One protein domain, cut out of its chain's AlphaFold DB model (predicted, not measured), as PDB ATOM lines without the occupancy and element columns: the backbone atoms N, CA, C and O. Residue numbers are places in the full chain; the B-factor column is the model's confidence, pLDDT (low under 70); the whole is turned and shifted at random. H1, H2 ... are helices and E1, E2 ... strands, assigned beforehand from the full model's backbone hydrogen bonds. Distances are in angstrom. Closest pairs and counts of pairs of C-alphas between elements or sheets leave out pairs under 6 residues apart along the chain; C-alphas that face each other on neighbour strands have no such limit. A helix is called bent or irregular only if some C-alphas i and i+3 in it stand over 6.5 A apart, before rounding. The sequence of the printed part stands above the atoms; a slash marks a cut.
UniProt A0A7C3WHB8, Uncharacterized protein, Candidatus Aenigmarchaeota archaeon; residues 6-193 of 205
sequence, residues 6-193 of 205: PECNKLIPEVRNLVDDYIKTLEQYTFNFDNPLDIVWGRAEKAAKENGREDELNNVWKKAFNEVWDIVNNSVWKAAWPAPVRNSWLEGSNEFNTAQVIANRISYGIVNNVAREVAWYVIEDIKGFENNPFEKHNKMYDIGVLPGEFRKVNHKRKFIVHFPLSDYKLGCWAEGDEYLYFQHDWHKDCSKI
ATOM      1  N   PRO A   6       0.049  -2.209  26.614       83.00
ATOM      2  CA  PRO A   6       0.402  -2.236  28.036       83.00
ATOM      3  C   PRO A   6      -0.757  -2.621  28.961       83.00
ATOM      4  O   PRO A   6      -0.533  -3.232  30.003       83.00
ATOM      5  N   GLU A   7      -1.996  -2.278  28.608       84.00
ATOM      6  CA  GLU A   7      -3.183  -2.655  29.377       84.00
ATOM      7  C   GLU A   7      -3.521  -4.131  29.175       84.00
ATOM      8  O   GLU A   7      -3.845  -4.820  30.139       84.00
ATOM      9  N   CYS A   8      -3.364  -4.642  27.953       86.38
ATOM     10  CA  CYS A   8      -3.500  -6.068  27.660       86.38
ATOM     11  C   CYS A   8      -2.475  -6.917  28.419       86.38
ATOM     12  O   CYS A   8      -2.838  -7.946  28.986       86.38
ATOM     13  N   ASN A   9      -1.218  -6.465  28.516       87.25
ATOM     14  CA  ASN A   9      -0.185  -7.164  29.286       87.25
ATOM     15  C   ASN A   9      -0.556  -7.324  30.775       87.25
ATOM     16  O   ASN A   9      -0.180  -8.319  31.390       87.25
ATOM     17  N   LYS A  10      -1.339  -6.403  31.359       91.06
ATOM     18  CA  LYS A  10      -1.802  -6.515  32.760       91.06
ATOM     19  C   LYS A  10      -2.770  -7.681  32.986       91.06
ATOM     20  O   LYS A  10      -2.911  -8.121  34.121       91.06
ATOM     21  N   LEU A  11      -3.417  -8.183  31.933       92.25
ATOM     22  CA  LEU A  11      -4.358  -9.307  32.002       92.25
ATOM     23  C   LEU A  11      -3.670 -10.664  31.846       92.25
ATOM     24  O   LEU A  11      -4.286 -11.688  32.125       92.25
ATOM     25  N   ILE A  12      -2.406 -10.700  31.409       93.12
ATOM     26  CA  ILE A  12      -1.677 -11.950  31.154       93.12
ATOM     27  C   ILE A  12      -1.693 -12.906  32.356       93.12
ATOM     28  O   ILE A  12      -1.906 -14.094  32.128       93.12
ATOM     29  N   PRO A  13      -1.517 -12.463  33.619       94.88
ATOM     30  CA  PRO A  13      -1.600 -13.374  34.760       94.88
ATOM     31  C   PRO A  13      -2.953 -14.089  34.873       94.88
ATOM     32  O   PRO A  13      -2.995 -15.282  35.155       94.88
ATOM     33  N   GLU A  14      -4.055 -13.380  34.622       95.62
ATOM     34  CA  GLU A  14      -5.405 -13.949  34.650       95.62
ATOM     35  C   GLU A  14      -5.647 -14.874  33.451       95.62
ATOM     36  O   GLU A  14      -6.099 -16.004  33.626       95.62
ATOM     37  N   VAL A  15      -5.252 -14.442  32.250       95.12
ATOM     38  CA  VAL A  15      -5.328 -15.248  31.019       95.12
ATOM     39  C   VAL A  15      -4.546 -16.548  31.165       95.12
ATOM     40  O   VAL A  15      -5.037 -17.601  30.771       95.12
ATOM     41  N   ARG A  16      -3.356 -16.500  31.770       96.19
ATOM     42  CA  ARG A  16      -2.534 -17.685  32.027       96.19
ATOM     43  C   ARG A  16      -3.268 -18.690  32.905       96.19
ATOM     44  O   ARG A  16      -3.352 -19.850  32.528       96.19
ATOM     45  N   ASN A  17      -3.865 -18.243  34.008       96.12
ATOM     46  CA  ASN A  17      -4.628 -19.129  34.890       96.12
ATOM     47  C   ASN A  17      -5.818 -19.780  34.165       96.12
ATOM     48  O   ASN A  17      -6.074 -20.969  34.355       96.12
ATOM     49  N   LEU A  18      -6.533 -19.022  33.325       96.44
ATOM     50  CA  LEU A  18      -7.647 -19.548  32.530       96.44
ATOM     51  C   LEU A  18      -7.181 -20.570  31.488       96.44
ATOM     52  O   LEU A  18      -7.820 -21.607  31.318       96.44
ATOM     53  N   VAL A  19      -6.065 -20.298  30.810       95.88
ATOM     54  CA  VAL A  19      -5.487 -21.206  29.812       95.88
ATOM     55  C   VAL A  19      -4.967 -22.483  30.464       95.88
ATOM     56  O   VAL A  19      -5.246 -23.563  29.952       95.88
ATOM     57  N   ASP A  20      -4.300 -22.394  31.613       95.88
ATOM     58  CA  ASP A  20      -3.816 -23.565  32.349       95.88
ATOM     59  C   ASP A  20      -4.986 -24.465  32.799       95.88
ATOM     60  O   ASP A  20      -4.934 -25.687  32.630       95.88
ATOM     61  N   ASP A  21      -6.075 -23.879  33.316       95.56
ATOM     62  CA  ASP A  21      -7.289 -24.625  33.697       95.56
ATOM     63  C   ASP A  21      -7.985 -25.249  32.475       95.56
ATOM     64  O   ASP A  21      -8.419 -26.406  32.508       95.56
ATOM     65  N   TYR A  22      -8.041 -24.516  31.360       95.75
ATOM     66  CA  TYR A  22      -8.578 -25.007  30.093       95.75
ATOM     67  C   TYR A  22      -7.785 -26.204  29.554       95.75
ATOM     68  O   TYR A  22      -8.377 -27.247  29.267       95.75
ATOM     69  N   ILE A  23      -6.455 -26.096  29.463       94.94
ATOM     70  CA  ILE A  23      -5.577 -27.169  28.970       94.94
ATOM     71  C   ILE A  23      -5.704 -28.404  29.860       94.94
ATOM     72  O   ILE A  23      -5.955 -29.500  29.356       94.94
ATOM     73  N   LYS A  24      -5.629 -28.229  31.182       94.75
ATOM     74  CA  LYS A  24      -5.787 -29.329  32.142       94.75
ATOM     75  C   LYS A  24      -7.147 -30.019  32.024       94.75
ATOM     76  O   LYS A  24      -7.254 -31.227  32.231       94.75
ATOM     77  N   THR A  25      -8.201 -29.269  31.705       94.88
ATOM     78  CA  THR A  25      -9.533 -29.838  31.463       94.88
ATOM     79  C   THR A  25      -9.566 -30.614  30.147       94.88
ATOM     80  O   THR A  25     -10.070 -31.734  30.115       94.88
ATOM     81  N   LEU A  26      -8.979 -30.080  29.070       94.88
ATOM     82  CA  LEU A  26      -8.893 -30.768  27.776       94.88
ATOM     83  C   LEU A  26      -8.155 -32.107  27.853       94.88
ATOM     84  O   LEU A  26      -8.594 -33.067  27.219       94.88
ATOM     85  N   GLU A  27      -7.075 -32.187  28.631       93.88
ATOM     86  CA  GLU A  27      -6.265 -33.404  28.799       93.88
ATOM     87  C   GLU A  27      -7.063 -34.596  29.350       93.88
ATOM     88  O   GLU A  27      -6.678 -35.748  29.151       93.88
ATOM     89  N   GLN A  28      -8.211 -34.346  29.985       93.31
ATOM     90  CA  GLN A  28      -9.129 -35.398  30.435       93.31
ATOM     91  C   GLN A  28      -9.849 -36.080  29.261       93.31
ATOM     92  O   GLN A  28     -10.223 -37.249  29.346       93.31
ATOM     93  N   TYR A  29     -10.018 -35.364  28.148       93.06
ATOM     94  CA  TYR A  29     -10.762 -35.820  26.975       93.06
ATOM     95  C   TYR A  29      -9.852 -36.192  25.808       93.06
ATOM     96  O   TYR A  29     -10.161 -37.116  25.052       93.06
ATOM     97  N   THR A  30      -8.748 -35.475  25.606       91.88
ATOM     98  CA  THR A  30      -7.885 -35.667  24.442       91.88
ATOM     99  C   THR A  30      -6.449 -35.223  24.703       91.88
ATOM    100  O   THR A  30      -6.199 -34.199  25.323       91.88
ATOM    101  N   PHE A  31      -5.501 -35.978  24.144       87.81
ATOM    102  CA  PHE A  31      -4.104 -35.554  23.972       87.81
ATOM    103  C   PHE A  31      -3.819 -35.083  22.536       87.81
ATOM    104  O   PHE A  31      -2.714 -34.634  22.219       87.81
ATOM    105  N   ASN A  32      -4.809 -35.206  21.646       86.75
ATOM    106  CA  ASN A  32      -4.786 -34.569  20.343       86.75
ATOM    107  C   ASN A  32      -5.355 -33.154  20.476       86.75
ATOM    108  O   ASN A  32      -6.527 -32.976  20.806       86.75
ATOM    109  N   PHE A  33      -4.494 -32.178  20.209       83.06
ATOM    110  CA  PHE A  33      -4.791 -30.754  20.301       83.06
ATOM    111  C   PHE A  33      -4.994 -30.099  18.929       83.06
ATOM    112  O   PHE A  33      -5.047 -28.875  18.835       83.06
ATOM    113  N   ASP A  34      -5.137 -30.906  17.878       82.44
ATOM    114  CA  ASP A  34      -5.640 -30.454  16.588       82.44
ATOM    115  C   ASP A  34      -7.179 -30.448  16.674       82.44
ATOM    116  O   ASP A  34      -7.807 -31.504  16.752       82.44
ATOM    117  N   ASN A  35      -7.787 -29.256  16.724       84.69
ATOM    118  CA  ASN A  35      -9.233 -29.040  16.940       84.69
ATOM    119  C   ASN A  35      -9.802 -29.759  18.191       84.69
ATOM    120  O   ASN A  35     -10.761 -30.531  18.092       84.69
ATOM    121  N   PRO A  36      -9.254 -29.510  19.399       90.75
ATOM    122  CA  PRO A  36      -9.575 -30.293  20.595       90.75
ATOM    123  C   PRO A  36     -11.046 -30.179  21.006       90.75
ATOM    124  O   PRO A  36     -11.635 -31.162  21.447       90.75
ATOM    125  N   LEU A  37     -11.661 -29.010  20.816       91.50
ATOM    126  CA  LEU A  37     -13.071 -28.786  21.138       91.50
ATOM    127  C   LEU A  37     -14.023 -29.606  20.261       91.50
ATOM    128  O   LEU A  37     -15.063 -30.035  20.750       91.50
ATOM    129  N   ASP A  38     -13.672 -29.877  19.001       92.69
ATOM    130  CA  ASP A  38     -14.483 -30.744  18.140       92.69
ATOM    131  C   ASP A  38     -14.337 -32.217  18.534       92.69
ATOM    132  O   ASP A  38     -15.313 -32.962  18.514       92.69
ATOM    133  N   ILE A  39     -13.143 -32.633  18.973       94.25
ATOM    134  CA  ILE A  39     -12.926 -33.977  19.530       94.25
ATOM    135  C   ILE A  39     -13.751 -34.166  20.806       94.25
ATOM    136  O   ILE A  39     -14.414 -35.191  20.973       94.25
ATOM    137  N   VAL A  40     -13.713 -33.183  21.708       95.62
ATOM    138  CA  VAL A  40     -14.530 -33.160  22.927       95.62
ATOM    139  C   VAL A  40     -16.013 -33.220  22.569       95.62
ATOM    140  O   VAL A  40     -16.741 -34.038  23.128       95.62
ATOM    141  N   TRP A  41     -16.461 -32.396  21.622       96.31
ATOM    142  CA  TRP A  41     -17.859 -32.367  21.205       96.31
ATOM    143  C   TRP A  41     -18.314 -33.708  20.616       96.31
ATOM    144  O   TRP A  41     -19.343 -34.237  21.022       96.31
ATOM    145  N   GLY A  42     -17.506 -34.340  19.763       96.31
ATOM    146  CA  GLY A  42     -17.820 -35.672  19.235       96.31
ATOM    147  C   GLY A  42     -17.904 -36.752  20.324       96.31
ATOM    148  O   GLY A  42     -18.684 -37.699  20.212       96.31
ATOM    149  N   ARG A  43     -17.139 -36.617  21.418       96.31
ATOM    150  CA  ARG A  43     -17.280 -37.492  22.597       96.31
ATOM    151  C   ARG A  43     -18.588 -37.236  23.342       96.31
ATOM    152  O   ARG A  43     -19.223 -38.204  23.746       96.31
ATOM    153  N   ALA A  44     -18.982 -35.974  23.490       96.94
ATOM    154  CA  ALA A  44     -20.258 -35.584  24.083       96.94
ATOM    155  C   ALA A  44     -21.450 -36.137  23.290       96.94
ATOM    156  O   ALA A  44     -22.322 -36.780  23.869       96.94
ATOM    157  N   GLU A  45     -21.444 -35.988  21.964       97.50
ATOM    158  CA  GLU A  45     -22.477 -36.543  21.078       97.50
ATOM    159  C   GLU A  45     -22.570 -38.066  21.206       97.50
ATOM    160  O   GLU A  45     -23.661 -38.625  21.344       97.50
ATOM    161  N   LYS A  46     -21.421 -38.751  21.231       97.50
ATOM    162  CA  LYS A  46     -21.375 -40.202  21.428       97.50
ATOM    163  C   LYS A  46     -21.960 -40.612  22.784       97.50
ATOM    164  O   LYS A  46     -22.768 -41.538  22.828       97.50
ATOM    165  N   ALA A  47     -21.585 -39.934  23.866       97.31
ATOM    166  CA  ALA A  47     -22.092 -40.229  25.203       97.31
ATOM    167  C   ALA A  47     -23.599 -39.962  25.318       97.31
ATOM    168  O   ALA A  47     -24.331 -40.799  25.848       97.31
ATOM    169  N   ALA A  48     -24.079 -38.847  24.760       97.69
ATOM    170  CA  ALA A  48     -25.503 -38.538  24.690       97.69
ATOM    171  C   ALA A  48     -26.263 -39.639  23.946       97.69
ATOM    172  O   ALA A  48     -27.271 -40.138  24.442       97.69
ATOM    173  N   LYS A  49     -25.751 -40.088  22.798       98.06
ATOM    174  CA  LYS A  49     -26.343 -41.179  22.020       98.06
ATOM    175  C   LYS A  49     -26.405 -42.497  22.786       98.06
ATOM    176  O   LYS A  49     -27.456 -43.132  22.813       98.06
ATOM    177  N   GLU A  50     -25.315 -42.893  23.437       97.94
ATOM    178  CA  GLU A  50     -25.253 -44.115  24.253       97.94
ATOM    179  C   GLU A  50     -26.226 -44.082  25.447       97.94
ATOM    180  O   GLU A  50     -26.634 -45.137  25.928       97.94
ATOM    181  N   ASN A  51     -26.652 -42.889  25.874       97.62
ATOM    182  CA  ASN A  51     -27.609 -42.674  26.962       97.62
ATOM    183  C   ASN A  51     -29.006 -42.228  26.483       97.62
ATOM    184  O   ASN A  51     -29.845 -41.865  27.306       97.62
ATOM    185  N   GLY A  52     -29.281 -42.252  25.174       97.75
ATOM    186  CA  GLY A  52     -30.590 -41.890  24.614       97.75
ATOM    187  C   GLY A  52     -30.946 -40.397  24.680       97.75
ATOM    188  O   GLY A  52     -32.124 -40.060  24.628       97.75
ATOM    189  N   ARG A  53     -29.951 -39.506  24.790       98.12
ATOM    190  CA  ARG A  53     -30.098 -38.039  24.916       98.12
ATOM    191  C   ARG A  53     -29.571 -37.246  23.709       98.12
ATOM    192  O   ARG A  53     -29.404 -36.034  23.793       98.12
ATOM    193  N   GLU A  54     -29.291 -37.907  22.582       97.50
ATOM    194  CA  GLU A  54     -28.746 -37.269  21.365       97.50
ATOM    195  C   GLU A  54     -29.646 -36.131  20.848       97.50
ATOM    196  O   GLU A  54     -29.160 -35.038  20.555       97.50
ATOM    197  N   ASP A  55     -30.960 -36.356  20.786       97.50
ATOM    198  CA  ASP A  55     -31.913 -35.339  20.330       97.50
ATOM    199  C   ASP A  55     -31.990 -34.148  21.293       97.50
ATOM    200  O   ASP A  55     -32.064 -33.001  20.854       97.50
ATOM    201  N   GLU A  56     -31.943 -34.402  22.602       98.00
ATOM    202  CA  GLU A  56     -31.957 -33.357  23.627       98.00
ATOM    203  C   GLU A  56     -30.712 -32.471  23.524       98.00
ATOM    204  O   GLU A  56     -30.845 -31.253  23.390       98.00
ATOM    205  N   LEU A  57     -29.521 -33.079  23.473       97.62
ATOM    206  CA  LEU A  57     -28.249 -32.370  23.307       97.62
ATOM    207  C   LEU A  57     -28.280 -31.472  22.061       97.62
ATOM    208  O   LEU A  57     -27.983 -30.278  22.133       97.62
ATOM    209  N   ASN A  58     -28.700 -32.033  20.924       96.50
ATOM    210  CA  ASN A  58     -28.772 -31.317  19.652       96.50
ATOM    211  C   ASN A  58     -29.797 -30.178  19.669       96.50
ATOM    212  O   ASN A  58     -29.554 -29.120  19.083       96.50
ATOM    213  N   ASN A  59     -30.945 -30.375  20.315       97.75
ATOM    214  CA  ASN A  59     -31.982 -29.352  20.416       97.75
ATOM    215  C   ASN A  59     -31.549 -28.196  21.322       97.75
ATOM    216  O   ASN A  59     -31.746 -27.037  20.950       97.75
ATOM    217  N   VAL A  60     -30.920 -28.491  22.466       97.62
ATOM    218  CA  VAL A  60     -30.374 -27.469  23.371       97.62
ATOM    219  C   VAL A  60     -29.267 -26.681  22.672       97.62
ATOM    220  O   VAL A  60     -29.325 -25.452  22.663       97.62
ATOM    221  N   TRP A  61     -28.330 -27.359  22.000       97.12
ATOM    222  CA  TRP A  61     -27.270 -26.700  21.230       97.12
ATOM    223  C   TRP A  61     -27.837 -25.774  20.144       97.12
ATOM    224  O   TRP A  61     -27.480 -24.599  20.098       97.12
ATOM    225  N   LYS A  62     -28.774 -26.249  19.305       96.56
ATOM    226  CA  LYS A  62     -29.389 -25.428  18.238       96.56
ATOM    227  C   LYS A  62     -30.107 -24.202  18.789       96.56
ATOM    228  O   LYS A  62     -30.007 -23.119  18.215       96.56
ATOM    229  N   LYS A  63     -30.856 -24.375  19.881       96.25
ATOM    230  CA  LYS A  63     -31.584 -23.276  20.517       96.25
ATOM    231  C   LYS A  63     -30.613 -22.227  21.059       96.25
ATOM    232  O   LYS A  63     -30.744 -21.060  20.703       96.25
ATOM    233  N   ALA A  64     -29.615 -22.654  21.832       95.31
ATOM    234  CA  ALA A  64     -28.596 -21.766  22.384       95.31
ATOM    235  C   ALA A  64     -27.800 -21.053  21.279       95.31
ATOM    236  O   ALA A  64     -27.571 -19.851  21.369       95.31
ATOM    237  N   PHE A  65     -27.444 -21.756  20.200       94.81
ATOM    238  CA  PHE A  65     -26.759 -21.166  19.050       94.81
ATOM    239  C   PHE A  65     -27.557 -19.996  18.465       94.81
ATOM    240  O   PHE A  65     -27.023 -18.902  18.309       94.81
ATOM    241  N   ASN A  66     -28.845 -20.206  18.177       92.75
ATOM    242  CA  ASN A  66     -29.688 -19.170  17.581       92.75
ATOM    243  C   ASN A  66     -29.888 -17.972  18.519       92.75
ATOM    244  O   ASN A  66     -29.840 -16.833  18.065       92.75
ATOM    245  N   GLU A  67     -30.078 -18.214  19.818       91.44
ATOM    246  CA  GLU A  67     -30.256 -17.145  20.811       91.44
ATOM    247  C   GLU A  67     -28.986 -16.296  20.984       91.44
ATOM    248  O   GLU A  67     -29.056 -15.069  21.082       91.44
ATOM    249  N   VAL A  68     -27.813 -16.932  20.986       90.06
ATOM    250  CA  VAL A  68     -26.526 -16.250  21.188       90.06
ATOM    251  C   VAL A  68     -26.040 -15.569  19.904       90.06
ATOM    252  O   VAL A  68     -25.358 -14.543  19.983       90.06
ATOM    253  N   TRP A  69     -26.413 -16.085  18.725       89.31
ATOM    254  CA  TRP A  69     -25.983 -15.558  17.426       89.31
ATOM    255  C   TRP A  69     -26.265 -14.066  17.280       89.31
ATOM    256  O   TRP A  69     -25.342 -13.301  17.007       89.31
ATOM    257  N   ASP A  70     -27.497 -13.626  17.526       82.00
ATOM    258  CA  ASP A  70     -27.868 -12.220  17.334       82.00
ATOM    259  C   ASP A  70     -27.108 -11.282  18.282       82.00
ATOM    260  O   ASP A  70     -26.721 -10.173  17.898       82.00
ATOM    261  N   ILE A  71     -26.840 -11.725  19.512       81.19
ATOM    262  CA  ILE A  71     -26.127 -10.938  20.527       81.19
ATOM    263  C   ILE A  71     -24.653 -10.795  20.147       81.19
ATOM    264  O   ILE A  71     -24.103  -9.683  20.119       81.19
ATOM    265  N   VAL A  72     -24.006 -11.921  19.847       83.62
ATOM    266  CA  VAL A  72     -22.575 -11.964  19.552       83.62
ATOM    267  C   VAL A  72     -22.294 -11.316  18.212       83.62
ATOM    268  O   VAL A  72     -21.411 -10.466  18.143       83.62
ATOM    269  N   ASN A  73     -23.064 -11.648  17.174       78.25
ATOM    270  CA  ASN A  73     -22.861 -11.110  15.836       78.25
ATOM    271  C   ASN A  73     -22.913  -9.577  15.882       78.25
ATOM    272  O   ASN A  73     -21.951  -8.917  15.500       78.25
ATOM    273  N   ASN A  74     -23.944  -8.988  16.495       72.94
ATOM    274  CA  ASN A  74     -24.024  -7.530  16.643       72.94
ATOM    275  C   ASN A  74     -22.839  -6.919  17.413       72.94
ATOM    276  O   ASN A  74     -22.411  -5.806  17.104       72.94
ATOM    277  N   SER A  75     -22.311  -7.616  18.418       74.81
ATOM    278  CA  SER A  75     -21.201  -7.126  19.245       74.81
ATOM    279  C   SER A  75     -19.852  -7.227  18.527       74.81
ATOM    280  O   SER A  75     -19.086  -6.263  18.516       74.81
ATOM    281  N   VAL A  76     -19.582  -8.355  17.869       74.50
ATOM    282  CA  VAL A  76     -18.358  -8.596  17.091       74.50
ATOM    283  C   VAL A  76     -18.317  -7.686  15.872       74.50
ATOM    284  O   VAL A  76     -17.296  -7.052  15.632       74.50
ATOM    285  N   TRP A  77     -19.431  -7.531  15.153       69.25
ATOM    286  CA  TRP A  77     -19.533  -6.570  14.054       69.25
ATOM    287  C   TRP A  77     -19.259  -5.138  14.500       69.25
ATOM    288  O   TRP A  77     -18.648  -4.362  13.766       69.25
ATOM    289  N   LYS A  78     -19.677  -4.777  15.720       68.50
ATOM    290  CA  LYS A  78     -19.351  -3.465  16.273       68.50
ATOM    291  C   LYS A  78     -17.860  -3.315  16.592       68.50
ATOM    292  O   LYS A  78     -17.340  -2.220  16.409       68.50
ATOM    293  N   ALA A  79     -17.201  -4.368  17.070       66.00
ATOM    294  CA  ALA A  79     -15.791  -4.347  17.469       66.00
ATOM    295  C   ALA A  79     -14.813  -4.489  16.291       66.00
ATOM    296  O   ALA A  79     -13.750  -3.882  16.293       66.00
ATOM    297  N   ALA A  80     -15.180  -5.238  15.250       61.78
ATOM    298  CA  ALA A  80     -14.356  -5.434  14.059       61.78
ATOM    299  C   ALA A  80     -14.204  -4.159  13.203       61.78
ATOM    300  O   ALA A  80     -13.572  -4.204  12.149       61.78
ATOM    301  N   TRP A  81     -14.811  -3.034  13.609       62.50
ATOM    302  CA  TRP A  81     -14.992  -1.891  12.732       62.50
ATOM    303  C   TRP A  81     -14.895  -0.526  13.439       62.50
ATOM    304  O   TRP A  81     -15.792  -0.166  14.213       62.50
ATOM    305  N   PRO A  82     -13.878   0.293  13.105       56.41
ATOM    306  CA  PRO A  82     -13.797   1.693  13.506       56.41
ATOM    307  C   PRO A  82     -14.984   2.514  12.993       56.41
ATOM    308  O   PRO A  82     -15.437   2.339  11.859       56.41
ATOM    309  N   ALA A  83     -15.430   3.508  13.769       43.91
ATOM    310  CA  ALA A  83     -16.462   4.463  13.347       43.91
ATOM    311  C   ALA A  83     -16.224   5.114  11.953       43.91
ATOM    312  O   ALA A  83     -17.200   5.251  11.211       43.91
ATOM    313  N   PRO A  84     -14.983   5.454  11.531       44.94
ATOM    314  CA  PRO A  84     -14.709   5.978  10.188       44.94
ATOM    315  C   PRO A  84     -15.168   5.087   9.033       44.94
ATOM    316  O   PRO A  84     -15.699   5.591   8.049       44.94
ATOM    317  N   VAL A  85     -15.017   3.769   9.159       49.41
ATOM    318  CA  VAL A  85     -15.384   2.845   8.084       49.41
ATOM    319  C   VAL A  85     -16.898   2.567   8.133       49.41
ATOM    320  O   VAL A  85     -17.502   2.173   7.140       49.41
ATOM    321  N   ARG A  86     -17.564   2.775   9.293       51.09
ATOM    322  CA  ARG A  86     -19.019   2.512   9.480       51.09
ATOM    323  C   ARG A  86     -19.858   3.582   8.804       51.09
ATOM    324  O   ARG A  86     -20.981   3.324   8.399       51.09
ATOM    325  N   ASN A  87     -19.271   4.770   8.698       45.31
ATOM    326  CA  ASN A  87     -19.880   5.956   8.122       45.31
ATOM    327  C   ASN A  87     -19.538   6.145   6.635       45.31
ATOM    328  O   ASN A  87     -20.110   7.023   5.992       45.31
ATOM    329  N   SER A  88     -18.625   5.348   6.070       46.59
ATOM    330  CA  SER A  88     -18.373   5.327   4.629       46.59
ATOM    331  C   SER A  88     -19.282   4.299   3.959       46.59
ATOM    332  O   SER A  88     -19.264   3.128   4.329       46.59
ATOM    333  N   TRP A  89     -20.049   4.738   2.961       43.66
ATOM    334  CA  TRP A  89     -20.913   3.932   2.093       43.66
ATOM    335  C   TRP A  89     -20.105   2.911   1.259       43.66
ATOM    336  O   TRP A  89     -19.937   3.078   0.055       43.66
ATOM    337  N   LEU A  90     -19.543   1.887   1.906       53.75
ATOM    338  CA  LEU A  90     -18.642   0.883   1.320       53.75
ATOM    339  C   LEU A  90     -19.237  -0.537   1.305       53.75
ATOM    340  O   LEU A  90     -18.487  -1.503   1.126       53.75
ATOM    341  N   GLU A  91     -20.557  -0.683   1.479       52.38
ATOM    342  CA  GLU A  91     -21.242  -1.956   1.221       52.38
ATOM    343  C   GLU A  91     -20.885  -2.438  -0.196       52.38
ATOM    344  O   GLU A  91     -21.112  -1.738  -1.182       52.38
ATOM    345  N   GLY A  92     -20.253  -3.614  -0.292       55.78
ATOM    346  CA  GLY A  92     -19.793  -4.201  -1.558       55.78
ATOM    347  C   GLY A  92     -18.313  -3.991  -1.914       55.78
ATOM    348  O   GLY A  92     -17.866  -4.534  -2.923       55.78
ATOM    349  N   SER A  93     -17.529  -3.272  -1.103       62.03
ATOM    350  CA  SER A  93     -16.061  -3.227  -1.251       62.03
ATOM    351  C   SER A  93     -15.391  -4.547  -0.824       62.03
ATOM    352  O   SER A  93     -15.945  -5.321  -0.037       62.03
ATOM    353  N   ASN A  94     -14.175  -4.819  -1.313       62.59
ATOM    354  CA  ASN A  94     -13.414  -6.014  -0.919       62.59
ATOM    355  C   ASN A  94     -13.075  -6.007   0.579       62.59
ATOM    356  O   ASN A  94     -13.071  -7.055   1.229       62.59
ATOM    357  N   GLU A  95     -12.833  -4.827   1.133       59.12
ATOM    358  CA  GLU A  95     -12.550  -4.583   2.540       59.12
ATOM    359  C   GLU A  95     -13.777  -4.892   3.410       59.12
ATOM    360  O   GLU A  95     -13.650  -5.582   4.422       59.12
ATOM    361  N   PHE A  96     -14.973  -4.473   2.974       60.53
ATOM    362  CA  PHE A  96     -16.242  -4.811   3.626       60.53
ATOM    363  C   PHE A  96     -16.504  -6.322   3.615       60.53
ATOM    364  O   PHE A  96     -16.785  -6.909   4.660       60.53
ATOM    365  N   ASN A  97     -16.343  -6.973   2.459       64.62
ATOM    366  CA  ASN A  97     -16.540  -8.420   2.331       64.62
ATOM    367  C   ASN A  97     -15.551  -9.206   3.204       64.62
ATOM    368  O   ASN A  97     -15.921 -10.179   3.856       64.62
ATOM    369  N   THR A  98     -14.297  -8.757   3.270       64.62
ATOM    370  CA  THR A  98     -13.270  -9.378   4.116       64.62
ATOM    371  C   THR A  98     -13.619  -9.239   5.599       64.62
ATOM    372  O   THR A  98     -13.602 -10.233   6.327       64.62
ATOM    373  N   ALA A  99     -14.007  -8.042   6.049       62.81
ATOM    374  CA  ALA A  99     -14.417  -7.797   7.433       62.81
ATOM    375  C   ALA A  99     -15.661  -8.605   7.831       62.81
ATOM    376  O   ALA A  99     -15.679  -9.204   8.905       62.81
ATOM    377  N   GLN A 100     -16.654  -8.697   6.942       69.62
ATOM    378  CA  GLN A 100     -17.840  -9.533   7.124       69.62
ATOM    379  C   GLN A 100     -17.478 -11.001   7.350       69.62
ATOM    380  O   GLN A 100     -17.979 -11.636   8.277       69.62
ATOM    381  N   VAL A 101     -16.588 -11.546   6.519       68.81
ATOM    382  CA  VAL A 101     -16.139 -12.940   6.629       68.81
ATOM    383  C   VAL A 101     -15.453 -13.195   7.973       68.81
ATOM    384  O   VAL A 101     -15.698 -14.224   8.604       68.81
ATOM    385  N   ILE A 102     -14.640 -12.254   8.452       68.69
ATOM    386  CA  ILE A 102     -13.931 -12.376   9.734       68.69
ATOM    387  C   ILE A 102     -14.892 -12.265  10.911       68.69
ATOM    388  O   ILE A 102     -14.864 -13.119  11.797       68.69
ATOM    389  N   ALA A 103     -15.756 -11.249  10.911       73.38
ATOM    390  CA  ALA A 103     -16.748 -11.048  11.960       73.38
ATOM    391  C   ALA A 103     -17.672 -12.264  12.074       73.38
ATOM    392  O   ALA A 103     -17.902 -12.753  13.178       73.38
ATOM    393  N   ASN A 104     -18.113 -12.821  10.943       76.94
ATOM    394  CA  ASN A 104     -18.907 -14.046  10.920       76.94
ATOM    395  C   ASN A 104     -18.118 -15.251  11.445       76.94
ATOM    396  O   ASN A 104     -18.662 -16.022  12.229       76.94
ATOM    397  N   ARG A 105     -16.838 -15.415  11.076       75.25
ATOM    398  CA  ARG A 105     -15.997 -16.522  11.573       75.25
ATOM    399  C   ARG A 105     -15.799 -16.456  13.089       75.25
ATOM    400  O   ARG A 105     -15.916 -17.476  13.762       75.25
ATOM    401  N   ILE A 106     -15.513 -15.269  13.621       78.25
ATOM    402  CA  ILE A 106     -15.321 -15.048  15.061       78.25
ATOM    403  C   ILE A 106     -16.638 -15.249  15.805       78.25
ATOM    404  O   ILE A 106     -16.669 -15.980  16.792       78.25
ATOM    405  N   SER A 107     -17.727 -14.666  15.295       85.12
ATOM    406  CA  SER A 107     -19.063 -14.839  15.870       85.12
ATOM    407  C   SER A 107     -19.442 -16.310  15.907       85.12
ATOM    408  O   SER A 107     -19.841 -16.800  16.953       85.12
ATOM    409  N   TYR A 108     -19.222 -17.048  14.818       86.06
ATOM    410  CA  TYR A 108     -19.480 -18.483  14.773       86.06
ATOM    411  C   TYR A 108     -18.662 -19.258  15.806       86.06
ATOM    412  O   TYR A 108     -19.219 -20.104  16.495       86.06
ATOM    413  N   GLY A 109     -17.370 -18.949  15.964       84.75
ATOM    414  CA  GLY A 109     -16.529 -19.580  16.984       84.75
ATOM    415  C   GLY A 109     -17.052 -19.355  18.406       84.75
ATOM    416  O   GLY A 109     -17.218 -20.314  19.157       84.75
ATOM    417  N   ILE A 110     -17.369 -18.104  18.752       87.94
ATOM    418  CA  ILE A 110     -17.911 -17.736  20.070       87.94
ATOM    419  C   ILE A 110     -19.273 -18.402  20.289       87.94
ATOM    420  O   ILE A 110     -19.461 -19.111  21.272       87.94
ATOM    421  N   VAL A 111     -20.215 -18.206  19.362       91.94
ATOM    422  CA  VAL A 111     -21.592 -18.712  19.462       91.94
ATOM    423  C   VAL A 111     -21.594 -20.229  19.577       91.94
ATOM    424  O   VAL A 111     -22.295 -20.771  20.424       91.94
ATOM    425  N   ASN A 112     -20.786 -20.922  18.770       92.38
ATOM    426  CA  ASN A 112     -20.705 -22.373  18.831       92.38
ATOM    427  C   ASN A 112     -20.146 -22.845  20.181       92.38
ATOM    428  O   ASN A 112     -20.684 -23.782  20.758       92.38
ATOM    429  N   ASN A 113     -19.123 -22.180  20.727       92.81
ATOM    430  CA  ASN A 113     -18.577 -22.542  22.036       92.81
ATOM    431  C   ASN A 113     -19.544 -22.264  23.189       92.81
ATOM    432  O   ASN A 113     -19.686 -23.109  24.068       92.81
ATOM    433  N   VAL A 114     -20.246 -21.130  23.182       93.81
ATOM    434  CA  VAL A 114     -21.285 -20.826  24.182       93.81
ATOM    435  C   VAL A 114     -22.446 -21.814  24.072       93.81
ATOM    436  O   VAL A 114     -22.888 -22.368  25.074       93.81
ATOM    437  N   ALA A 115     -22.905 -22.116  22.859       95.81
ATOM    438  CA  ALA A 115     -23.968 -23.094  22.648       95.81
ATOM    439  C   ALA A 115     -23.570 -24.499  23.121       95.81
ATOM    440  O   ALA A 115     -24.387 -25.205  23.710       95.81
ATOM    441  N   ARG A 116     -22.316 -24.904  22.889       96.69
ATOM    442  CA  ARG A 116     -21.773 -26.181  23.372       96.69
ATOM    443  C   ARG A 116     -21.634 -26.211  24.891       96.69
ATOM    444  O   ARG A 116     -21.929 -27.246  25.476       96.69
ATOM    445  N   GLU A 117     -21.265 -25.098  25.529       96.75
ATOM    446  CA  GLU A 117     -21.279 -24.984  26.993       96.75
ATOM    447  C   GLU A 117     -22.684 -25.231  27.551       96.75
ATOM    448  O   GLU A 117     -22.846 -26.061  28.438       96.75
ATOM    449  N   VAL A 118     -23.701 -24.565  26.997       96.44
ATOM    450  CA  VAL A 118     -25.096 -24.714  27.440       96.44
ATOM    451  C   VAL A 118     -25.626 -26.124  27.174       96.44
ATOM    452  O   VAL A 118     -26.333 -26.699  27.995       96.44
ATOM    453  N   ALA A 119     -25.291 -26.715  26.033       97.19
ATOM    454  CA  ALA A 119     -25.708 -28.077  25.725       97.19
ATOM    455  C   ALA A 119     -25.019 -29.120  26.617       97.19
ATOM    456  O   ALA A 119     -25.589 -30.181  26.863       97.19
ATOM    457  N   TRP A 120     -23.834 -28.818  27.152       97.75
ATOM    458  CA  TRP A 120     -23.091 -29.725  28.025       97.75
ATOM    459  C   TRP A 120     -23.877 -30.150  29.274       97.75
ATOM    460  O   TRP A 120     -23.744 -31.293  29.704       97.75
ATOM    461  N   TYR A 121     -24.761 -29.290  29.796       96.62
ATOM    462  CA  TYR A 121     -25.642 -29.611  30.932       96.62
ATOM    463  C   TYR A 121     -26.525 -30.852  30.693       96.62
ATOM    464  O   TYR A 121     -26.967 -31.487  31.641       96.62
ATOM    465  N   VAL A 122     -26.766 -31.248  29.436       97.50
ATOM    466  CA  VAL A 122     -27.536 -32.464  29.098       97.50
ATOM    467  C   VAL A 122     -26.784 -33.753  29.456       97.50
ATOM    468  O   VAL A 122     -27.398 -34.810  29.626       97.50
ATOM    469  N   ILE A 123     -25.454 -33.689  29.527       97.38
ATOM    470  CA  ILE A 123     -24.582 -34.853  29.721       97.38
ATOM    471  C   ILE A 123     -23.664 -34.738  30.938       97.38
ATOM    472  O   ILE A 123     -22.872 -35.646  31.168       97.38
ATOM    473  N   GLU A 124     -23.729 -33.650  31.704       96.25
ATOM    474  CA  GLU A 124     -22.809 -33.403  32.824       96.25
ATOM    475  C   GLU A 124     -22.912 -34.452  33.945       96.25
ATOM    476  O   GLU A 124     -21.946 -34.693  34.664       96.25
ATOM    477  N   ASP A 125     -24.070 -35.109  34.079       96.56
ATOM    478  CA  ASP A 125     -24.312 -36.207  35.020       96.56
ATOM    479  C   ASP A 125     -23.740 -37.551  34.537       96.56
ATOM    480  O   ASP A 125     -23.689 -38.521  35.300       96.56
ATOM    481  N   ILE A 126     -23.295 -37.635  33.280       96.69
ATOM    482  CA  ILE A 126     -22.633 -38.819  32.737       96.69
ATOM    483  C   ILE A 126     -21.189 -38.843  33.239       96.69
ATOM    484  O   ILE A 126     -20.410 -37.917  33.020       96.69
ATOM    485  N   LYS A 127     -20.804 -39.961  33.864       94.88
ATOM    486  CA  LYS A 127     -19.449 -40.153  34.394       94.88
ATOM    487  C   LYS A 127     -18.378 -39.855  33.337       94.88
ATOM    488  O   LYS A 127     -18.357 -40.491  32.281       94.88
ATOM    489  N   GLY A 128     -17.438 -38.977  33.672       93.50
ATOM    490  CA  GLY A 128     -16.367 -38.519  32.785       93.50
ATOM    491  C   GLY A 128     -16.693 -37.256  31.982       93.50
ATOM    492  O   GLY A 128     -15.853 -36.848  31.183       93.50
ATOM    493  N   PHE A 129     -17.872 -36.654  32.172       95.44
ATOM    494  CA  PHE A 129     -18.295 -35.391  31.552       95.44
ATOM    495  C   PHE A 129     -18.572 -34.286  32.583       95.44
ATOM    496  O   PHE A 129     -19.131 -33.244  32.246       95.44
ATOM    497  N   GLU A 130     -18.126 -34.459  33.828       94.38
ATOM    498  CA  GLU A 130     -18.373 -33.521  34.930       94.38
ATOM    499  C   GLU A 130     -17.625 -32.187  34.747       94.38
ATOM    500  O   GLU A 130     -18.016 -31.163  35.298       94.38
ATOM    501  N   ASN A 131     -16.528 -32.189  33.980       93.94
ATOM    502  CA  ASN A 131     -15.688 -31.010  33.767       93.94
ATOM    503  C   ASN A 131     -15.881 -30.451  32.356       93.94
ATOM    504  O   ASN A 131     -15.309 -30.980  31.405       93.94
ATOM    505  N   ASN A 132     -16.639 -29.366  32.219       94.31
ATOM    506  CA  ASN A 132     -16.964 -28.752  30.933       94.31
ATOM    507  C   ASN A 132     -15.802 -27.892  30.378       94.31
ATOM    508  O   ASN A 132     -15.553 -26.799  30.893       94.31
ATOM    509  N   PRO A 133     -15.095 -28.307  29.308       93.81
ATOM    510  CA  PRO A 133     -14.017 -27.497  28.736       93.81
ATOM    511  C   PRO A 133     -14.521 -26.253  27.989       93.81
ATOM    512  O   PRO A 133     -13.746 -25.312  27.817       93.81
ATOM    513  N   PHE A 134     -15.786 -26.217  27.553       95.19
ATOM    514  CA  PHE A 134     -16.363 -25.047  26.883       95.19
ATOM    515  C   PHE A 134     -16.565 -23.892  27.863       95.19
ATOM    516  O   PHE A 134     -16.219 -22.765  27.530       95.19
ATOM    517  N   GLU A 135     -17.000 -24.178  29.094       94.44
ATOM    518  CA  GLU A 135     -17.084 -23.180  30.173       94.44
ATOM    519  C   GLU A 135     -15.712 -22.534  30.424       94.44
ATOM    520  O   GLU A 135     -15.574 -21.311  30.476       94.44
ATOM    521  N   LYS A 136     -14.651 -23.351  30.522       92.31
ATOM    522  CA  LYS A 136     -13.276 -22.853  30.721       92.31
ATOM    523  C   LYS A 136     -12.816 -21.983  29.559       92.31
ATOM    524  O   LYS A 136     -12.179 -20.954  29.768       92.31
ATOM    525  N   HIS A 137     -13.163 -22.391  28.343       92.88
ATOM    526  CA  HIS A 137     -12.869 -21.632  27.141       92.88
ATOM    527  C   HIS A 137     -13.620 -20.290  27.113       92.88
ATOM    528  O   HIS A 137     -13.042 -19.267  26.750       92.88
ATOM    529  N   ASN A 138     -14.883 -20.271  27.541       93.31
ATOM    530  CA  ASN A 138     -15.731 -19.084  27.486       93.31
ATOM    531  C   ASN A 138     -15.371 -18.026  28.535       93.31
ATOM    532  O   ASN A 138     -15.472 -16.839  28.232       93.31
ATOM    533  N   LYS A 139     -14.798 -18.413  29.682       93.94
ATOM    534  CA  LYS A 139     -14.245 -17.461  30.671       93.94
ATOM    535  C   LYS A 139     -13.190 -16.514  30.097       93.94
ATOM    536  O   LYS A 139     -13.002 -15.409  30.598       93.94
ATOM    537  N   MET A 140     -12.493 -16.917  29.033       93.19
ATOM    538  CA  MET A 140     -11.562 -16.028  28.335       93.19
ATOM    539  C   MET A 140     -12.298 -14.907  27.578       93.19
ATOM    540  O   MET A 140     -11.826 -13.768  27.554       93.19
ATOM    541  N   TYR A 141     -13.484 -15.177  27.025       88.69
ATOM    542  CA  TYR A 141     -14.310 -14.136  26.408       88.69
ATOM    543  C   TYR A 141     -14.797 -13.105  27.439       88.69
ATOM    544  O   TYR A 141     -14.829 -11.915  27.118       88.69
ATOM    545  N   ASP A 142     -15.083 -13.522  28.677       89.12
ATOM    546  CA  ASP A 142     -15.580 -12.639  29.749       89.12
ATOM    547  C   ASP A 142     -14.599 -11.512  30.106       89.12
ATOM    548  O   ASP A 142     -15.001 -10.376  30.365       89.12
ATOM    549  N   ILE A 143     -13.294 -11.790  30.054       89.88
ATOM    550  CA  ILE A 143     -12.238 -10.789  30.304       89.88
ATOM    551  C   ILE A 143     -11.852  -9.995  29.041       89.88
ATOM    552  O   ILE A 143     -10.996  -9.092  29.066       89.88
ATOM    553  N   GLY A 144     -12.530 -10.284  27.928       86.81
ATOM    554  CA  GLY A 144     -12.407  -9.590  26.655       86.81
ATOM    555  C   GLY A 144     -11.231 -10.052  25.800       86.81
ATOM    556  O   GLY A 144     -10.720  -9.241  25.028       86.81
ATOM    557  N   VAL A 145     -10.788 -11.305  25.940       89.00
ATOM    558  CA  VAL A 145      -9.784 -11.911  25.050       89.00
ATOM    559  C   VAL A 145     -10.418 -12.993  24.175       89.00
ATOM    560  O   VAL A 145     -11.489 -13.514  24.470       89.00
ATOM    561  N   LEU A 146      -9.773 -13.311  23.058       87.62
ATOM    562  CA  LEU A 146     -10.237 -14.293  22.086       87.62
ATOM    563  C   LEU A 146      -9.306 -15.516  22.131       87.62
ATOM    564  O   LEU A 146      -8.203 -15.455  21.579       87.62
ATOM    565  N   PRO A 147      -9.695 -16.619  22.786       89.25
ATOM    566  CA  PRO A 147      -8.972 -17.881  22.689       89.25
ATOM    567  C   PRO A 147      -8.827 -18.336  21.235       89.25
ATOM    568  O   PRO A 147      -9.773 -18.277  20.447       89.25
ATOM    569  N   GLY A 148      -7.612 -18.749  20.886       86.50
ATOM    570  CA  GLY A 148      -7.235 -19.210  19.560       86.50
ATOM    571  C   GLY A 148      -7.082 -20.727  19.511       86.50
ATOM    572  O   GLY A 148      -7.936 -21.482  19.961       86.50
ATOM    573  N   GLU A 149      -5.979 -21.177  18.923       84.00
ATOM    574  CA  GLU A 149      -5.698 -22.593  18.694       84.00
ATOM    575  C   GLU A 149      -4.309 -22.977  19.210       84.00
ATOM    576  O   GLU A 149      -3.456 -22.119  19.463       84.00
ATOM    577  N   PHE A 150      -4.067 -24.280  19.347       87.88
ATOM    578  CA  PHE A 150      -2.739 -24.794  19.655       87.88
ATOM    579  C   PHE A 150      -1.830 -24.698  18.438       87.88
ATOM    580  O   PHE A 150      -2.188 -25.100  17.332       87.88
ATOM    581  N   ARG A 151      -0.611 -24.204  18.648       80.12
ATOM    582  CA  ARG A 151       0.347 -23.954  17.571       80.12
ATOM    583  C   ARG A 151       1.758 -24.302  17.944       80.12
ATOM    584  O   ARG A 151       2.136 -24.264  19.107       80.12
ATOM    585  N   LYS A 152       2.572 -24.583  16.931       78.12
ATOM    586  CA  LYS A 152       4.002 -24.797  17.120       78.12
ATOM    587  C   LYS A 152       4.731 -23.451  17.175       78.12
ATOM    588  O   LYS A 152       4.896 -22.798  16.152       78.12
ATOM    589  N   VAL A 153       5.206 -23.074  18.357       75.56
ATOM    590  CA  VAL A 153       6.030 -21.886  18.622       75.56
ATOM    591  C   VAL A 153       7.356 -22.355  19.220       75.56
ATOM    592  O   VAL A 153       7.369 -23.067  20.222       75.56
ATOM    593  N   ASN A 154       8.488 -22.000  18.601       71.88
ATOM    594  CA  ASN A 154       9.829 -22.432  19.039       71.88
ATOM    595  C   ASN A 154       9.921 -23.953  19.286       71.88
ATOM    596  O   ASN A 154      10.421 -24.416  20.309       71.88
ATOM    597  N   HIS A 155       9.381 -24.735  18.345       78.06
ATOM    598  CA  HIS A 155       9.287 -26.201  18.383       78.06
ATOM    599  C   HIS A 155       8.422 -26.811  19.495       78.06
ATOM    600  O   HIS A 155       8.240 -28.029  19.493       78.06
ATOM    601  N   LYS A 156       7.833 -26.005  20.378       81.25
ATOM    602  CA  LYS A 156       6.863 -26.448  21.383       81.25
ATOM    603  C   LYS A 156       5.450 -26.135  20.915       81.25
ATOM    604  O   LYS A 156       5.224 -25.135  20.241       81.25
ATOM    605  N   ARG A 157       4.497 -27.001  21.248       85.62
ATOM    606  CA  ARG A 157       3.080 -26.684  21.072       85.62
ATOM    607  C   ARG A 157       2.671 -25.737  22.201       85.62
ATOM    608  O   ARG A 157       3.000 -26.021  23.345       85.62
ATOM    609  N   LYS A 158       2.026 -24.627  21.862       87.94
ATOM    610  CA  LYS A 158       1.536 -23.601  22.782       87.94
ATOM    611  C   LYS A 158       0.115 -23.215  22.403       87.94
ATOM    612  O   LYS A 158      -0.172 -23.105  21.207       87.94
ATOM    613  N   PHE A 159      -0.748 -22.984  23.380       91.31
ATOM    614  CA  PHE A 159      -2.043 -22.352  23.128       91.31
ATOM    615  C   PHE A 159      -1.875 -20.850  22.857       91.31
ATOM    616  O   PHE A 159      -1.079 -20.181  23.520       91.31
ATOM    617  N   ILE A 160      -2.591 -20.320  21.865       89.44
ATOM    618  CA  ILE A 160      -2.548 -18.896  21.510       89.44
ATOM    619  C   ILE A 160      -3.826 -18.205  21.968       89.44
ATOM    620  O   ILE A 160      -4.922 -18.704  21.734       89.44
ATOM    621  N   VAL A 161      -3.680 -17.022  22.561       90.94
ATOM    622  CA  VAL A 161      -4.791 -16.133  22.918       90.94
ATOM    623  C   VAL A 161      -4.595 -14.788  22.234       90.94
ATOM    624  O   VAL A 161      -3.502 -14.220  22.260       90.94
ATOM    625  N   HIS A 162      -5.658 -14.269  21.628       87.81
ATOM    626  CA  HIS A 162      -5.663 -12.975  20.960       87.81
ATOM    627  C   HIS A 162      -6.305 -11.898  21.845       87.81
ATOM    628  O   HIS A 162      -7.343 -12.107  22.466       87.81
ATOM    629  N   PHE A 163      -5.704 -10.718  21.865       88.56
ATOM    630  CA  PHE A 163      -6.107  -9.555  22.640       88.56
ATOM    631  C   PHE A 163      -6.544  -8.457  21.671       88.56
ATOM    632  O   PHE A 163      -5.693  -7.931  20.953       88.56
ATOM    633  N   PRO A 164      -7.835  -8.098  21.626       83.81
ATOM    634  CA  PRO A 164      -8.304  -6.930  20.889       83.81
ATOM    635  C   PRO A 164      -7.583  -5.648  21.325       83.81
ATOM    636  O   PRO A 164      -7.634  -5.276  22.499       83.81
ATOM    637  N   LEU A 165      -6.925  -4.978  20.377       80.69
ATOM    638  CA  LEU A 165      -6.217  -3.714  20.577       80.69
ATOM    639  C   LEU A 165      -7.020  -2.522  20.032       80.69
ATOM    640  O   LEU A 165      -7.853  -2.675  19.138       80.69
ATOM    641  N   SER A 166      -6.750  -1.333  20.568       73.19
ATOM    642  CA  SER A 166      -7.353  -0.039  20.193       73.19
ATOM    643  C   SER A 166      -7.046   0.438  18.775       73.19
ATOM    644  O   SER A 166      -7.807   1.217  18.207       73.19
ATOM    645  N   ASP A 167      -5.972  -0.049  18.162       69.19
ATOM    646  CA  ASP A 167      -5.615   0.248  16.774       69.19
ATOM    647  C   ASP A 167      -6.267  -0.718  15.770       69.19
ATOM    648  O   ASP A 167      -5.832  -0.814  14.621       69.19
ATOM    649  N   TYR A 168      -7.321  -1.424  16.197       70.25
ATOM    650  CA  TYR A 168      -8.025  -2.438  15.412       70.25
ATOM    651  C   TYR A 168      -7.099  -3.561  14.957       70.25
ATOM    652  O   TYR A 168      -7.214  -4.078  13.844       70.25
ATOM    653  N   LYS A 169      -6.190  -3.968  15.842       76.19
ATOM    654  CA  LYS A 169      -5.367  -5.170  15.701       76.19
ATOM    655  C   LYS A 169      -5.657  -6.168  16.811       76.19
ATOM    656  O   LYS A 169      -6.418  -5.913  17.742       76.19
ATOM    657  N   LEU A 170      -5.048  -7.334  16.678       79.75
ATOM    658  CA  LEU A 170      -5.021  -8.392  17.665       79.75
ATOM    659  C   LEU A 170      -3.584  -8.575  18.137       79.75
ATOM    660  O   LEU A 170      -2.705  -8.873  17.331       79.75
ATOM    661  N   GLY A 171      -3.354  -8.414  19.436       86.19
ATOM    662  CA  GLY A 171      -2.125  -8.833  20.096       86.19
ATOM    663  C   GLY A 171      -2.169 -10.330  20.398       86.19
ATOM    664  O   GLY A 171      -3.154 -10.809  20.940       86.19
ATOM    665  N   CYS A 172      -1.128 -11.086  20.077       86.56
ATOM    666  CA  CYS A 172      -1.060 -12.521  20.345       86.56
ATOM    667  C   CYS A 172      -0.202 -12.795  21.571       86.56
ATOM    668  O   CYS A 172       0.977 -12.443  21.596       86.56
ATOM    669  N   TRP A 173      -0.764 -13.495  22.542       89.94
ATOM    670  CA  TRP A 173      -0.020 -14.133  23.617       89.94
ATOM    671  C   TRP A 173       0.094 -15.628  23.332       89.94
ATOM    672  O   TRP A 173      -0.897 -16.260  22.958       89.94
ATOM    673  N   ALA A 174       1.284 -16.195  23.512       89.50
ATOM    674  CA  ALA A 174       1.470 -17.636  23.494       89.50
ATOM    675  C   ALA A 174       1.661 -18.155  24.921       89.50
ATOM    676  O   ALA A 174       2.345 -17.539  25.737       89.50
ATOM    677  N   GLU A 175       1.088 -19.321  25.196       90.94
ATOM    678  CA  GLU A 175       1.189 -20.021  26.474       90.94
ATOM    679  C   GLU A 175       2.618 -20.005  27.052       90.94
ATOM    680  O   GLU A 175       3.598 -20.389  26.401       90.94
ATOM    681  N   GLY A 176       2.743 -19.541  28.295       87.00
ATOM    682  CA  GLY A 176       4.017 -19.448  29.011       87.00
ATOM    683  C   GLY A 176       4.883 -18.229  28.674       87.00
ATOM    684  O   GLY A 176       5.946 -18.088  29.273       87.00
ATOM    685  N   ASP A 177       4.462 -17.343  27.768       87.06
ATOM    686  CA  ASP A 177       5.169 -16.079  27.533       87.06
ATOM    687  C   ASP A 177       4.832 -15.038  28.618       87.06
ATOM    688  O   ASP A 177       3.770 -15.073  29.255       87.06
ATOM    689  N   GLU A 178       5.752 -14.097  28.844       85.56
ATOM    690  CA  GLU A 178       5.588 -13.011  29.823       85.56
ATOM    691  C   GLU A 178       4.760 -11.838  29.281       85.56
ATOM    692  O   GLU A 178       4.054 -11.189  30.048       85.56
ATOM    693  N   TYR A 179       4.811 -11.602  27.968       83.88
ATOM    694  CA  TYR A 179       4.201 -10.456  27.292       83.88
ATOM    695  C   TYR A 179       3.537 -10.884  25.980       83.88
ATOM    696  O   TYR A 179       3.785 -11.985  25.479       83.88
ATOM    697  N   LEU A 180       2.711 -10.010  25.400       82.50
ATOM    698  CA  LEU A 180       2.242 -10.173  24.022       82.50
ATOM    699  C   LEU A 180       3.441 -10.294  23.068       82.50
ATOM    700  O   LEU A 180       4.339  -9.454  23.067       82.50
ATOM    701  N   TYR A 181       3.442 -11.339  22.250       67.38
ATOM    702  CA  TYR A 181       4.562 -11.722  21.393       67.38
ATOM    703  C   TYR A 181       4.489 -11.084  19.996       67.38
ATOM    704  O   TYR A 181       5.503 -10.908  19.322       67.38
ATOM    705  N   PHE A 182       3.283 -10.754  19.527       74.69
ATOM    706  CA  PHE A 182       3.040 -10.268  18.168       74.69
ATOM    707  C   PHE A 182       1.749  -9.448  18.087       74.69
ATOM    708  O   PHE A 182       0.895  -9.569  18.959       74.69
ATOM    709  N   GLN A 183       1.587  -8.655  17.028       79.19
ATOM    710  CA  GLN A 183       0.318  -8.017  16.681       79.19
ATOM    711  C   GLN A 183      -0.001  -8.204  15.195       79.19
ATOM    712  O   GLN A 183       0.894  -8.115  14.351       79.19
ATOM    713  N   HIS A 184      -1.270  -8.406  14.856       74.81
ATOM    714  CA  HIS A 184      -1.726  -8.449  13.468       74.81
ATOM    715  C   HIS A 184      -3.104  -7.854  13.266       74.81
ATOM    716  O   HIS A 184      -3.917  -7.760  14.177       74.81
ATOM    717  N   ASP A 185      -3.384  -7.532  12.012       72.25
ATOM    718  CA  ASP A 185      -4.716  -7.159  11.570       72.25
ATOM    719  C   ASP A 185      -5.675  -8.352  11.695       72.25
ATOM    720  O   ASP A 185      -5.289  -9.505  11.470       72.25
ATOM    721  N   TRP A 186      -6.948  -8.080  11.980       67.88
ATOM    722  CA  TRP A 186      -7.987  -9.106  12.153       67.88
ATOM    723  C   TRP A 186      -8.184  -9.992  10.913       67.88
ATOM    724  O   TRP A 186      -8.635 -11.127  11.030       67.88
ATOM    725  N   HIS A 187      -7.831  -9.484   9.726       62.53
ATOM    726  CA  HIS A 187      -7.970 -10.191   8.450       62.53
ATOM    727  C   HIS A 187      -6.800 -11.095   8.090       62.53
ATOM    728  O   HIS A 187      -6.894 -11.864   7.131       62.53
ATOM    729  N   LYS A 188      -5.692 -11.014   8.827       62.69
ATOM    730  CA  LYS A 188      -4.575 -11.916   8.589       62.69
ATOM    731  C   LYS A 188      -4.932 -13.278   9.147       62.69
ATOM    732  O   LYS A 188      -5.234 -13.419  10.331       62.69
ATOM    733  N   ASP A 189      -4.886 -14.272   8.262       55.12
ATOM    734  CA  ASP A 189      -4.994 -15.668   8.647       55.12
ATOM    735  C   ASP A 189      -3.928 -15.944   9.691       55.12
ATOM    736  O   ASP A 189      -2.726 -15.959   9.402       55.12
ATOM    737  N   CYS A 190      -4.398 -16.117  10.922       54.38
ATOM    738  CA  CYS A 190      -3.498 -16.277  12.027       54.38
ATOM    739  C   CYS A 190      -2.623 -17.493  11.770       54.38
ATOM    740  O   CYS A 190      -1.444 -17.392  12.075       54.38
ATOM    741  N   SER A 191      -3.125 -18.568  11.128       50.59
ATOM    742  CA  SER A 191      -2.478 -19.889  10.967       50.59
ATOM    743  C   SER A 191      -1.084 -19.859  10.329       50.59
ATOM    744  O   SER A 191      -0.322 -20.813  10.473       50.59
ATOM    745  N   LYS A 192      -0.722 -18.741   9.688       51.88
ATOM    746  CA  LYS A 192       0.561 -18.516   9.006       51.88
ATOM    747  C   LYS A 192       1.467 -17.490   9.690       51.88
ATOM    748  O   LYS A 192       2.501 -17.135   9.135       51.88
ATOM    749  N   ILE A 193       1.089 -16.990  10.866       53.31
ATOM    750  CA  ILE A 193       1.943 -16.113  11.668       53.31
ATOM    751  C   ILE A 193       3.101 -16.958  12.201       53.31
ATOM    752  O   ILE A 193       2.940 -17.758  13.125       53.31
TER     753      ILE A 193
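Overview. This is residues 6 to 193 of the 205 residues of an uncharacterized protein of Candidatus Aenigmarchaeota archaeon (UniProt A0A7C3WHB8). A small curled sheet of four strands stands beside a pair of long helices, H4 and H6, with H7 between the sheet and H6, and H2 packs over one face of the sheet. H3 joins the H2 side to the first residues of H4, and residues 87 to 94 stick out near the far end of the long pair. The printed part has 188 residues, with seven named helices followed by four named strands; the sheet's order is E1 E2 E3 E4, all antiparallel, and the class is mixed, helices and strands. The whole is compact, with a radius of gyration of the C-alphas of 17.7 A and spans of 53 by 38 by 26 A.

Arrangement. The sheet is a meander, each strand the antiparallel neighbour and hairpin partner of the one before: E1, residues 146 to 153, E2, 156 to 164, E3, 169 to 174, and E4, 182 to 185. It is strongly twisted and curled like part of a barrel, and E1 bends by 67 degrees at residue 150. Within hydrogen-bond range are N 148 and O 160 at 2.8 A, N 161 and O 173 at 2.9 A, and N 170 and O 184 at 2.8 A. H2, residues 12 to 26, is on the sheet at a height of 9.3 A, over E2 and slantwise to the strands, at 51 degrees to E2 on the local plane; it is only just not over E3, on which 2 of its C-alphas fall. H7, residues 133 to 142, touches H2 at a shallow tilt of 17 degrees, opposite ways, the closest C-alphas being those of Tyr 22 and Lys 136, 5.2 A. With the sheet, H2 and H7 make two layers, helices on one face of a sheet. H6, residues 94 to 120, touches H7 with residues 110 to 117 alone, closest at the C-alphas of Glu 117 and Phe 134, 4.9 A, and only grazes the sheet. H4, residues 54 to 79, touches H6 at a steep tilt of 38 degrees, opposite ways, closest at the C-alphas of Ala 64 and Ala 115, 4.8 A. H3, residues 36 to 50, forms a helical hairpin with H4, closest at the C-alphas of Ala 48 and Glu 54, 4.8 A. H3, H4 and H6 are an up and down bundle, each running against the one before. H1, residues 6 to 9, only grazes the sheet; H5, residues 83 to 86, touches no helix. Each O i to N i+4 pair is within hydrogen-bond range in H2, H3 and H6, against 20 of 22 in H4 and 4 of 6 in H7; H1 and H5 are too short for such a pair.

Along the chain. H1 begins at C-alpha 6, (0.402, -2.236, 28.036). H6 is 38.6 A long, H4 35.6 A, E2 24.7 A, H3 21.2 A and H2 20.4 A. H4 has a kink of 39 degrees near residue 69. It is neither bent nor irregular, but only just: C-alphas 67 and 70 are 6.5 A apart. E4 ends at C-alpha 185, (-4.716, -7.159, 11.570).

Size, cuts and confidence. The C-alphas farthest apart are those of Trp 89 and Lys 127, 54.7 A. The printed part has no cut; the link H6 to H7, residues 121 to 132, is long. Mean pLDDT of the printed part is 83.8, and 36 residues are under 70: 77 to 102, 167, 181 and 186 to 193.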